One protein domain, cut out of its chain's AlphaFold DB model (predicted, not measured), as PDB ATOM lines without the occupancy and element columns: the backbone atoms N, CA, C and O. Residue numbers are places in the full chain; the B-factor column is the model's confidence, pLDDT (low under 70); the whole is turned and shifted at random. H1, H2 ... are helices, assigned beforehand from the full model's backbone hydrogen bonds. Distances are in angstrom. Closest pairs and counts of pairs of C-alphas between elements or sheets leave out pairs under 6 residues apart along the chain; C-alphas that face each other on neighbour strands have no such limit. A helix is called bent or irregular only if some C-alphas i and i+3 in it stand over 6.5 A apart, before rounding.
ATOM      1  N   VAL A 293     -16.064  29.822   9.309       82.69
ATOM      2  CA  VAL A 293     -17.525  29.824   9.148       82.69
ATOM      3  C   VAL A 293     -18.208  30.176  10.465       82.69
ATOM      4  O   VAL A 293     -19.149  30.971  10.477       82.69
ATOM      5  N   TYR A 294     -17.707  29.642  11.578       85.56
ATOM      6  CA  TYR A 294     -18.208  29.972  12.907       85.56
ATOM      7  C   TYR A 294     -18.050  31.470  13.205       85.56
ATOM      8  O   TYR A 294     -19.011  32.117  13.622       85.56
ATOM      9  N   GLN A 295     -16.873  32.044  12.926       84.69
ATOM     10  CA  GLN A 295     -16.610  33.477  13.104       84.69
ATOM     11  C   GLN A 295     -17.587  34.334  12.289       84.69
ATOM     12  O   GLN A 295     -18.237  35.212  12.852       84.69
ATOM     13  N   LYS A 296     -17.784  34.013  11.002       82.75
ATOM     14  CA  LYS A 296     -18.740  34.717  10.127       82.75
ATOM     15  C   LYS A 296     -20.172  34.665  10.659       82.75
ATOM     16  O   LYS A 296     -20.912  35.638  10.538       82.75
ATOM     17  N   VAL A 297     -20.582  33.533  11.234       78.19
ATOM     18  CA  VAL A 297     -21.912  33.390  11.840       78.19
ATOM     19  C   VAL A 297     -22.057  34.275  13.075       78.19
ATOM     20  O   VAL A 297     -23.062  34.973  13.201       78.19
ATOM     21  N   VAL A 298     -21.057  34.289  13.955       81.25
ATOM     22  CA  VAL A 298     -21.053  35.150  15.146       81.25
ATOM     23  C   VAL A 298     -21.094  36.625  14.749       81.25
ATOM     24  O   VAL A 298     -21.916  37.372  15.274       81.25
ATOM     25  N   GLU A 299     -20.267  37.037  13.788       80.25
ATOM     26  CA  GLU A 299     -20.255  38.405  13.259       80.25
ATOM     27  C   GLU A 299     -21.617  38.806  12.685       80.25
ATOM     28  O   GLU A 299     -22.103  39.896  12.974       80.25
ATOM     29  N   ALA A 300     -22.279  37.920  11.935       75.19
ATOM     30  CA  ALA A 300     -23.605  38.187  11.384       75.19
ATOM     31  C   ALA A 300     -24.679  38.376  12.473       75.19
ATOM     32  O   ALA A 300     -25.536  39.249  12.339       75.19
ATOM     33  N   ILE A 301     -24.635  37.588  13.556       74.62
ATOM     34  CA  ILE A 301     -25.551  37.736  14.701       74.62
ATOM     35  C   ILE A 301     -25.314  39.080  15.393       74.62
ATOM     36  O   ILE A 301     -26.255  39.856  15.559       74.62
ATOM     37  N   VAL A 302     -24.054  39.374  15.734       74.62
ATOM     38  CA  VAL A 302     -23.669  40.611  16.429       74.62
ATOM     39  C   VAL A 302     -24.036  41.835  15.596       74.62
ATOM     40  O   VAL A 302     -24.671  42.757  16.100       74.62
ATOM     41  N   ASN A 303     -23.701  41.836  14.303       74.75
ATOM     42  CA  ASN A 303     -24.037  42.945  13.421       74.75
ATOM     43  C   ASN A 303     -25.553  43.148  13.351       74.75
ATOM     44  O   ASN A 303     -26.002  44.291  13.385       74.75
ATOM     45  N   LYS A 304     -26.353  42.072  13.256       70.69
ATOM     46  CA  LYS A 304     -27.823  42.160  13.155       70.69
ATOM     47  C   LYS A 304     -28.439  42.823  14.381       70.69
ATOM     48  O   LYS A 304     -29.310  43.673  14.228       70.69
ATOM     49  N   GLU A 305     -27.993  42.440  15.573       67.94
ATOM     50  CA  GLU A 305     -28.478  43.021  16.830       67.94
ATOM     51  C   GLU A 305     -28.125  44.509  16.951       67.94
ATOM     52  O   GLU A 305     -28.908  45.297  17.475       67.94
ATOM     53  N   LEU A 306     -26.971  44.911  16.414       63.59
ATOM     54  CA  LEU A 306     -26.518  46.303  16.427       63.59
ATOM     55  C   LEU A 306     -27.129  47.151  15.303       63.59
ATOM     56  O   LEU A 306     -27.290  48.357  15.468       63.59
ATOM     57  N   GLY A 307     -27.467  46.553  14.159       67.38
ATOM     58  CA  GLY A 307     -27.970  47.258  12.975       67.38
ATOM     59  C   GLY A 307     -29.311  47.964  13.191       67.38
ATOM     60  O   GLY A 307     -29.584  48.959  12.527       67.38
ATOM     61  N   SER A 308     -30.121  47.492  14.144       64.75
ATOM     62  CA  SER A 308     -31.398  48.110  14.527       64.75
ATOM     63  C   SER A 308     -31.278  49.259  15.533       64.75
ATOM     64  O   SER A 308     -32.290  49.884  15.845       64.75
ATOM     65  N   LEU A 309     -30.082  49.531  16.061       63.94
ATOM     66  CA  LEU A 309     -29.864  50.580  17.056       63.94
ATOM     67  C   LEU A 309     -29.368  51.880  16.398       63.94
ATOM     68  O   LEU A 309     -28.595  51.816  15.439       63.94
ATOM     69  N   PRO A 310     -29.757  53.061  16.911       74.25
ATOM     70  CA  PRO A 310     -29.111  54.330  16.570       74.25
ATOM     71  C   PRO A 310     -27.592  54.280  16.816       74.25
ATOM     72  O   PRO A 310     -27.141  53.622  17.753       74.25
ATOM     73  N   ASP A 311     -26.782  54.988  16.017       74.81
ATOM     74  CA  ASP A 311     -25.306  54.946  16.117       74.81
ATOM     75  C   ASP A 311     -24.773  55.308  17.515       74.81
ATOM     76  O   ASP A 311     -23.788  54.738  17.986       74.81
ATOM     77  N   GLU A 312     -25.468  56.206  18.208       74.06
ATOM     78  CA  GLU A 312     -25.186  56.626  19.584       74.06
ATOM     79  C   GLU A 312     -25.516  55.559  20.643       74.06
ATOM     80  O   GLU A 312     -24.902  55.540  21.710       74.06
ATOM     81  N   GLU A 313     -26.412  54.620  20.330       69.06
ATOM     82  CA  GLU A 313     -26.777  53.482  21.181       69.06
ATOM     83  C   GLU A 313     -25.976  52.218  20.848       69.06
ATOM     84  O   GLU A 313     -25.840  51.340  21.701       69.06
ATOM     85  N   LYS A 314     -25.370  52.135  19.655       71.81
ATOM     86  CA  LYS A 314     -24.525  50.995  19.258       71.81
ATOM     87  C   LYS A 314     -23.323  50.817  20.172       71.81
ATOM     88  O   LYS A 314     -23.004  49.686  20.509       71.81
ATOM     89  N   VAL A 315     -22.658  51.892  20.602       64.00
ATOM     90  CA  VAL A 315     -21.492  51.786  21.500       64.00
ATOM     91  C   VAL A 315     -21.909  51.327  22.909       64.00
ATOM     92  O   VAL A 315     -21.328  50.354  23.388       64.00
ATOM     93  N   PRO A 316     -22.938  51.907  23.562       52.34
ATOM     94  CA  PRO A 316     -23.498  51.388  24.812       52.34
ATOM     95  C   PRO A 316     -24.058  49.966  24.719       52.34
ATOM     96  O   PRO A 316     -23.844  49.182  25.635       52.34
ATOM     97  N   ALA A 317     -24.739  49.599  23.630       60.28
ATOM     98  CA  ALA A 317     -25.271  48.252  23.425       60.28
ATOM     99  C   ALA A 317     -24.184  47.244  23.061       60.28
ATOM    100  O   ALA A 317     -24.237  46.113  23.525       60.28
ATOM    101  N   MET A 318     -23.136  47.647  22.336       59.88
ATOM    102  CA  MET A 318     -21.897  46.881  22.283       59.88
ATOM    103  C   MET A 318     -21.354  46.733  23.695       59.88
ATOM    104  O   MET A 318     -21.024  45.618  24.050       59.88
ATOM    105  N   MET A 319     -21.328  47.787  24.520       48.56
ATOM    106  CA  MET A 319     -20.846  47.750  25.905       48.56
ATOM    107  C   MET A 319     -21.745  46.973  26.894       48.56
ATOM    108  O   MET A 319     -21.237  46.526  27.918       48.56
ATOM    109  N   ALA A 320     -23.032  46.760  26.595       46.81
ATOM    110  CA  ALA A 320     -23.999  45.972  27.375       46.81
ATOM    111  C   ALA A 320     -24.107  44.515  26.871       46.81
ATOM    112  O   ALA A 320     -24.084  43.592  27.684       46.81
ATOM    113  N   ASN A 321     -24.074  44.329  25.545       51.66
ATOM    114  CA  ASN A 321     -23.539  43.202  24.759       51.66
ATOM    115  C   ASN A 321     -22.332  42.573  25.472       51.66
ATOM    116  O   ASN A 321     -22.411  41.513  26.085       51.66
ATOM    117  N   VAL A 322     -21.229  43.330  25.454       42.53
ATOM    118  CA  VAL A 322     -20.383  43.730  26.601       42.53
ATOM    119  C   VAL A 322     -20.406  42.924  27.913       42.53
ATOM    120  O   VAL A 322     -19.478  42.219  28.313       42.53
ATOM    121  N   MET A 323     -21.508  43.084  28.631       36.91
ATOM    122  CA  MET A 323     -21.698  42.620  29.997       36.91
ATOM    123  C   MET A 323     -22.505  41.317  30.056       36.91
ATOM    124  O   MET A 323     -22.425  40.628  31.068       36.91
ATOM    125  N   GLN A 324     -23.171  40.914  28.963       48.03
ATOM    126  CA  GLN A 324     -23.548  39.516  28.701       48.03
ATOM    127  C   GLN A 324     -22.416  38.721  27.985       48.03
ATOM    128  O   GLN A 324     -22.551  37.519  27.771       48.03
ATOM    129  N   LEU A 325     -21.252  39.338  27.670       40.84
ATOM    130  CA  LEU A 325     -20.114  38.706  26.956       40.84
ATOM    131  C   LEU A 325     -19.319  37.645  27.744       40.84
ATOM    132  O   LEU A 325     -18.241  37.245  27.274       40.84
ATOM    133  N   GLU A 326     -19.752  37.153  28.906       43.12
ATOM    134  CA  GLU A 326     -19.144  35.884  29.338       43.12
ATOM    135  C   GLU A 326     -19.311  34.826  28.220       43.12
ATOM    136  O   GLU A 326     -18.364  34.085  27.947       43.12
ATOM    137  N   ASP A 327     -20.392  34.915  27.427       52.47
ATOM    138  CA  ASP A 327     -20.617  34.094  26.231       52.47
ATOM    139  C   ASP A 327     -19.960  34.614  24.931       52.47
ATOM    140  O   ASP A 327     -19.556  33.815  24.093       52.47
ATOM    141  N   VAL A 328     -19.725  35.914  24.728       48.91
ATOM    142  CA  VAL A 328     -19.071  36.386  23.479       48.91
ATOM    143  C   VAL A 328     -17.549  36.256  23.520       48.91
ATOM    144  O   VAL A 328     -16.935  35.943  22.499       48.91
ATOM    145  N   LYS A 329     -16.911  36.399  24.696       55.12
ATOM    146  CA  LYS A 329     -15.521  35.932  24.864       55.12
ATOM    147  C   LYS A 329     -15.432  34.428  24.613       55.12
ATOM    148  O   LYS A 329     -14.440  33.974  24.048       55.12
ATOM    149  N   SER A 330     -16.484  33.684  24.966       64.44
ATOM    150  CA  SER A 330     -16.576  32.258  24.670       64.44
ATOM    151  C   SER A 330     -16.687  31.974  23.166       64.44
ATOM    152  O   SER A 330     -16.146  30.982  22.712       64.44
ATOM    153  N   TYR A 331     -17.231  32.866  22.333       70.88
ATOM    154  CA  TYR A 331     -17.249  32.645  20.879       70.88
ATOM    155  C   TYR A 331     -15.864  32.650  20.222       70.88
ATOM    156  O   TYR A 331     -15.691  32.058  19.159       70.88
ATOM    157  N   ASN A 507     -10.897  21.323   7.193       91.50
ATOM    158  CA  ASN A 507     -11.800  21.614   6.071       91.50
ATOM    159  C   ASN A 507     -13.152  20.907   6.213       91.50
ATOM    160  O   ASN A 507     -14.198  21.502   5.952       91.50
ATOM    161  N   GLY A 508     -13.138  19.658   6.686       93.06
ATOM    162  CA  GLY A 508     -14.357  18.901   6.963       93.06
ATOM    163  C   GLY A 508     -15.276  19.582   7.976       93.06
ATOM    164  O   GLY A 508     -16.494  19.619   7.797       93.06
ATOM    165  N   PHE A 509     -14.697  20.201   9.008       93.25
ATOM    166  CA  PHE A 509     -15.456  20.942  10.013       93.25
ATOM    167  C   PHE A 509     -16.065  22.215   9.427       93.25
ATOM    168  O   PHE A 509     -17.235  22.494   9.674       93.25
ATOM    169  N   GLU A 510     -15.296  22.975   8.644       93.44
ATOM    170  CA  GLU A 510     -15.785  24.195   7.985       93.44
ATOM    171  C   GLU A 510     -16.953  23.886   7.047       93.44
ATOM    172  O   GLU A 510     -17.984  24.563   7.082       93.44
ATOM    173  N   GLN A 511     -16.823  22.823   6.251       95.94
ATOM    174  CA  GLN A 511     -17.875  22.368   5.352       95.94
ATOM    175  C   GLN A 511     -19.129  21.952   6.137       95.94
ATOM    176  O   GLN A 511     -20.227  22.406   5.810       95.94
ATOM    177  N   PHE A 512     -18.977  21.186   7.228       95.88
ATOM    178  CA  PHE A 512     -20.095  20.802   8.095       95.88
ATOM    179  C   PHE A 512     -20.808  22.014   8.700       95.88
ATOM    180  O   PHE A 512     -22.035  22.114   8.629       95.88
ATOM    181  N   LEU A 513     -20.058  22.967   9.261       92.69
ATOM    182  CA  LEU A 513     -20.641  24.176   9.838       92.69
ATOM    183  C   LEU A 513     -21.341  25.037   8.783       92.69
ATOM    184  O   LEU A 513     -22.373  25.639   9.078       92.69
ATOM    185  N   ASN A 514     -20.819  25.094   7.557       91.94
ATOM    186  CA  ASN A 514     -21.437  25.866   6.482       91.94
ATOM    187  C   ASN A 514     -22.774  25.265   6.033       91.94
ATOM    188  O   ASN A 514     -23.726  26.015   5.795       91.94
ATOM    189  N   ASP A 515     -22.873  23.939   5.973       93.44
ATOM    190  CA  ASP A 515     -24.114  23.239   5.616       93.44
ATOM    191  C   ASP A 515     -25.185  23.352   6.721       93.44
ATOM    192  O   ASP A 515     -26.388  23.302   6.448       93.44
ATOM    193  N   HIS A 516     -24.760  23.595   7.969       93.38
ATOM    194  CA  HIS A 516     -25.626  23.659   9.157       93.38
ATOM    195  C   HIS A 516     -25.695  25.042   9.814       93.38
ATOM    196  O   HIS A 516     -26.127  25.192  10.959       93.38
ATOM    197  N   LYS A 517     -25.295  26.093   9.097       88.81
ATOM    198  CA  LYS A 517     -25.196  27.459   9.634       88.81
ATOM    199  C   LYS A 517     -26.515  28.043  10.138       88.81
ATOM    200  O   LYS A 517     -26.503  28.866  11.048       88.81
ATOM    201  N   GLY A 518     -27.657  27.635   9.577       82.38
ATOM    202  CA  GLY A 518     -28.957  28.079  10.080       82.38
ATOM    203  C   GLY A 518     -29.248  27.498  11.467       82.38
ATOM    204  O   GLY A 518     -29.661  28.235  12.358       82.38
ATOM    205  N   LEU A 519     -28.947  26.212  11.685       86.62
ATOM    206  CA  LEU A 519     -29.015  25.602  13.018       86.62
ATOM    207  C   LEU A 519     -27.960  26.178  13.962       86.62
ATOM    208  O   LEU A 519     -28.268  26.400  15.130       86.62
ATOM    209  N   LEU A 520     -26.758  26.487  13.464       86.44
ATOM    210  CA  LEU A 520     -25.717  27.139  14.258       86.44
ATOM    211  C   LEU A 520     -26.180  28.505  14.775       86.44
ATOM    212  O   LEU A 520     -26.018  28.778  15.959       86.44
ATOM    213  N   ILE A 521     -26.807  29.339  13.935       82.31
ATOM    214  CA  ILE A 521     -27.380  30.616  14.392       82.31
ATOM    215  C   ILE A 521     -28.387  30.372  15.514       82.31
ATOM    216  O   ILE A 521     -28.302  31.001  16.567       82.31
ATOM    217  N   TYR A 522     -29.330  29.451  15.303       80.19
ATOM    218  CA  TYR A 522     -30.369  29.172  16.288       80.19
ATOM    219  C   TYR A 522     -29.779  28.686  17.618       80.19
ATOM    220  O   TYR A 522     -30.177  29.170  18.679       80.19
ATOM    221  N   LEU A 523     -28.795  27.785  17.555       82.62
ATOM    222  CA  LEU A 523     -28.053  27.273  18.706       82.62
ATOM    223  C   LEU A 523     -27.347  28.390  19.481       82.62
ATOM    224  O   LEU A 523     -27.390  28.400  20.708       82.62
ATOM    225  N   LEU A 524     -26.682  29.313  18.785       81.81
ATOM    226  CA  LEU A 524     -25.945  30.405  19.421       81.81
ATOM    227  C   LEU A 524     -26.879  31.433  20.068       81.81
ATOM    228  O   LEU A 524     -26.561  31.947  21.132       81.81
ATOM    229  N   GLN A 525     -28.043  31.692  19.469       77.38
ATOM    230  CA  GLN A 525     -29.011  32.654  20.003       77.38
ATOM    231  C   GLN A 525     -29.838  32.108  21.174       77.38
ATOM    232  O   GLN A 525     -30.256  32.879  22.030       77.38
ATOM    233  N   ASN A 526     -30.105  30.797  21.206       73.06
ATOM    234  CA  ASN A 526     -31.093  30.218  22.127       73.06
ATOM    235  C   ASN A 526     -30.534  29.103  23.032       73.06
ATOM    236  O   ASN A 526     -31.227  28.631  23.933       73.06
ATOM    237  N   GLY A 527     -29.294  28.661  22.807       76.75
ATOM    238  CA  GLY A 527     -28.679  27.540  23.518       76.75
ATOM    239  C   GLY A 527     -29.143  26.159  23.034       76.75
ATOM    240  O   GLY A 527     -30.078  26.016  22.245       76.75
ATOM    241  N   GLY A 528     -28.469  25.108  23.517       74.06
ATOM    242  CA  GLY A 528     -28.751  23.718  23.119       74.06
ATOM    243  C   GLY A 528     -30.127  23.218  23.572       74.06
ATOM    244  O   GLY A 528     -30.750  22.416  22.886       74.06
ATOM    245  N   GLU A 529     -30.655  23.742  24.683       73.62
ATOM    246  CA  GLU A 529     -31.992  23.378  25.173       73.62
ATOM    247  C   GLU A 529     -33.102  23.771  24.205       73.62
ATOM    248  O   GLU A 529     -34.080  23.042  24.069       73.62
ATOM    249  N   ALA A 530     -32.947  24.901  23.517       72.81
ATOM    250  CA  ALA A 530     -33.930  25.364  22.554       72.81
ATOM    251  C   ALA A 530     -33.962  24.486  21.299       72.81
ATOM    252  O   ALA A 530     -35.033  24.286  20.730       72.81
ATOM    253  N   LEU A 531     -32.821  23.919  20.879       79.00
ATOM    254  CA  LEU A 531     -32.802  22.958  19.772       79.00
ATOM    255  C   LEU A 531     -33.641  21.721  20.102       79.00
ATOM    256  O   LEU A 531     -34.381  21.252  19.247       79.00
ATOM    257  N   GLU A 532     -33.607  21.241  21.347       81.19
ATOM    258  CA  GLU A 532     -34.475  20.142  21.793       81.19
ATOM    259  C   GLU A 532     -35.969  20.513  21.827       81.19
ATOM    260  O   GLU A 532     -36.807  19.656  22.071       81.19
ATOM    261  N   LEU A 533     -36.362  21.760  21.579       79.06
ATOM    262  CA  LEU A 533     -37.779  22.128  21.482       79.06
ATOM    263  C   LEU A 533     -38.284  22.154  20.038       79.06
ATOM    264  O   LEU A 533     -39.484  22.316  19.819       79.06
ATOM    265  N   LEU A 534     -37.396  21.992  19.054       77.19
ATOM    266  CA  LEU A 534     -37.775  21.987  17.649       77.19
ATOM    267  C   LEU A 534     -38.337  20.626  17.229       77.19
ATOM    268  O   LEU A 534     -37.791  19.569  17.557       77.19
ATOM    269  N   ASP A 535     -39.398  20.661  16.426       81.44
ATOM    270  CA  ASP A 535     -39.778  19.526  15.591       81.44
ATOM    271  C   ASP A 535     -38.878  19.447  14.339       81.44
ATOM    272  O   ASP A 535     -38.169  20.393  13.974       81.44
ATOM    273  N   THR A 536     -38.917  18.307  13.646       80.88
ATOM    274  CA  THR A 536     -38.063  18.053  12.472       80.88
ATOM    275  C   THR A 536     -38.316  19.033  11.322       80.88
ATOM    276  O   THR A 536     -37.378  19.449  10.642       80.88
ATOM    277  N   HIS A 537     -39.572  19.404  11.071       81.75
ATOM    278  CA  HIS A 537     -39.914  20.321   9.985       81.75
ATOM    279  C   HIS A 537     -39.410  21.736  10.295       81.75
ATOM    280  O   HIS A 537     -38.777  22.370   9.445       81.75
ATOM    281  N   THR A 538     -39.616  22.203  11.526       80.12
ATOM    282  CA  THR A 538     -39.138  23.502  12.002       80.12
ATOM    283  C   THR A 538     -37.614  23.568  11.987       80.12
ATOM    284  O   THR A 538     -37.065  24.530  11.455       80.12
ATOM    285  N   ALA A 539     -36.910  22.535  12.461       81.81
ATOM    286  CA  ALA A 539     -35.448  22.481  12.405       81.81
ATOM    287  C   ALA A 539     -34.910  22.568  10.964       81.81
ATOM    288  O   ALA A 539     -33.991  23.341  10.681       81.81
ATOM    289  N   ARG A 540     -35.528  21.846  10.019       85.50
ATOM    290  CA  ARG A 540     -35.163  21.903   8.592       85.50
ATOM    291  C   ARG A 540     -35.391  23.281   7.988       85.50
ATOM    292  O   ARG A 540     -34.538  23.785   7.257       85.50
ATOM    293  N   TRP A 541     -36.524  23.900   8.311       87.75
ATOM    294  CA  TRP A 541     -36.823  25.260   7.882       87.75
ATOM    295  C   TRP A 541     -35.825  26.271   8.459       87.75
ATOM    296  O   TRP A 541     -35.319  27.113   7.710       87.75
ATOM    297  N   VAL A 542     -35.499  26.154   9.754       82.75
ATOM    298  CA  VAL A 542     -34.484  26.970  10.437       82.75
ATOM    299  C   VAL A 542     -33.150  26.838   9.712       82.75
ATOM    300  O   VAL A 542     -32.572  27.859   9.334       82.75
ATOM    301  N   ASN A 543     -32.695  25.612   9.427       86.50
ATOM    302  CA  ASN A 543     -31.410  25.415   8.762       86.50
ATOM    303  C   ASN A 543     -31.365  26.069   7.369       86.50
ATOM    304  O   ASN A 543     -30.424  26.788   7.037       86.50
ATOM    305  N   ALA A 544     -32.416  25.870   6.568       83.94
ATOM    306  CA  ALA A 544     -32.478  26.361   5.193       83.94
ATOM    307  C   ALA A 544     -32.677  27.887   5.082       83.94
ATOM    308  O   ALA A 544     -32.252  28.502   4.095       83.94
ATOM    309  N   SER A 545     -33.350  28.500   6.061       82.94
ATOM    310  CA  SER A 545     -33.877  29.866   5.936       82.94
ATOM    311  C   SER A 545     -33.213  30.881   6.857       82.94
ATOM    312  O   SER A 545     -33.096  32.048   6.471       82.94
ATOM    313  N   LEU A 546     -32.792  30.482   8.064       77.50
ATOM    314  CA  LEU A 546     -32.387  31.439   9.097       77.50
ATOM    315  C   LEU A 546     -31.146  32.231   8.680       77.50
ATOM    316  O   LEU A 546     -31.138  33.450   8.804       77.50
ATOM    317  N   TRP A 547     -30.158  31.575   8.069       81.00
ATOM    318  CA  TRP A 547     -28.971  32.246   7.531       81.00
ATOM    319  C   TRP A 547     -29.297  33.327   6.498       81.00
ATOM    320  O   TRP A 547     -28.853  34.464   6.636       81.00
ATOM    321  N   LYS A 548     -30.110  32.997   5.483       80.12
ATOM    322  CA  LYS A 548     -30.501  33.952   4.431       80.12
ATOM    323  C   LYS A 548     -31.204  35.168   5.028       80.12
ATOM    324  O   LYS A 548     -30.952  36.287   4.606       80.12
ATOM    325  N   ARG A 549     -32.062  34.951   6.028       74.06
ATOM    326  CA  ARG A 549     -32.765  36.032   6.734       74.06
ATOM    327  C   ARG A 549     -31.840  36.873   7.606       74.06
ATOM    328  O   ARG A 549     -32.079  38.063   7.738       74.06
ATOM    329  N   THR A 550     -30.825  36.269   8.214       70.69
ATOM    330  CA  THR A 550     -29.840  36.997   9.023       70.69
ATOM    331  C   THR A 550     -28.938  37.870   8.153       70.69
ATOM    332  O   THR A 550     -28.617  38.975   8.574       70.69
ATOM    333  N   ILE A 551     -28.589  37.425   6.940       71.88
ATOM    334  CA  ILE A 551     -27.720  38.187   6.030       71.88
ATOM    335  C   ILE A 551     -28.465  39.201   5.167       71.88
ATOM    336  O   ILE A 551     -27.979  40.311   5.052       71.88
ATOM    337  N   ASN A 552     -29.635  38.884   4.601       64.88
ATOM    338  CA  ASN A 552     -30.362  39.802   3.701       64.88
ATOM    339  C   ASN A 552     -30.954  41.049   4.403       64.88
ATOM    340  O   ASN A 552     -31.734  41.782   3.799       64.88
ATOM    341  N   LEU A 553     -30.664  41.242   5.692       51.78
ATOM    342  CA  LEU A 553     -30.948  42.471   6.441       51.78
ATOM    343  C   LEU A 553     -29.760  43.457   6.414       51.78
ATOM    344  O   LEU A 553     -29.871  44.539   6.988       51.78
TER     345      LEU A 553
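This is residues 293 to 331 and 507 to 553 of the 554 residues of an uncharacterized protein of Theionarchaea archaeon (strain DG-70-1) (UniProt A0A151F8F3). Two groups of helices are joined by H1: at one end H5 and H7 cross each other nearly at right angles, with H4 and H6 near them, and at the other H2 folds back from the end of H1 to make a V, with H3 turning from the end of H2 toward H1. The V is loose, with few contacts. The printed part has 86 residues with seven named helices, H1 to H7 in order, and no named strand; the class is all helix. It is only just compact, close to loose, with a radius of gyration of the C-alphas of 14.0 A, and elongated, spanning 40 by 26 by 23 A.

H1, residues 293 to 307, is the hub, touching four other helices. With residue 306 alone it only just touches H2, residues 311 to 324, in 3 pairs of C-alphas within 8 A; the closest C-alphas, of Leu 306 and Lys 314, are 5.8 A apart, at a steep tilt of 53 degrees, opposite ways. H3, residues 326 to 331, is close to H1 but not clearly touching, the C-alphas of Val 298 and Tyr 331 being 7.3 A apart. H1 with residues 293 to 294 alone touches H4, residues 507 to 515, closest at the C-alphas of Val 293 and Glu 510, 6.0 A. With residues 297 to 301 alone it touches H5, residues 517 to 526, closest at the C-alphas of Val 297 and Ile 521, 6.6 A. H5 touches H6, residues 528 to 531, only at the corner, and only just, with 3 pairs of C-alphas within 8 A, the closest those of Leu 523 and Leu 531, 6.5 A. H5 and H7, residues 536 to 551, touch about perpendicular at 87 degrees, closest at the C-alphas of Gly 518 and Asn 543, 3.9 A. H7 touches H1 with residues 550 to 551 alone, closest at the C-alphas of Ala 300 and Ile 551, 6.8 A. Every O i to N i+4 pair is within hydrogen-bond range in H1, H4 and H5, against 7 of 10 in H2, 1 of 2 in H3 and 10 of 12 in H7; H6 is too short for such a pair.

H1 begins at C-alpha 293 (-17.525, 29.824, 9.148) and is 20.7 A long; H2 is 20.0 A. H4 begins after the cut at C-alpha 507 (-11.800, 21.614, 6.071) and is 12.4 A long; H5 is 14.1 A. H7 is 23.5 A long and ends at C-alpha 551 (-27.720, 38.187, 6.030); it is irregular, C-alphas 544 and 547 being 7.2 A apart, with a kink of 36 degrees near residue 544. H3 and H6 are short, of 6 and 4 residues.

The two C-alphas farthest apart, of Glu 312 and Thr 536, are 41.3 A apart. Residues 332 to 506 are not printed, and C-alphas 331 and 507 are 19.3 A apart across the cut. The links printed whole are tight. The mean pLDDT of the printed part is 74.2; residues 305 to 309, 313, 315 to 330 and 552 to 553 are under 70.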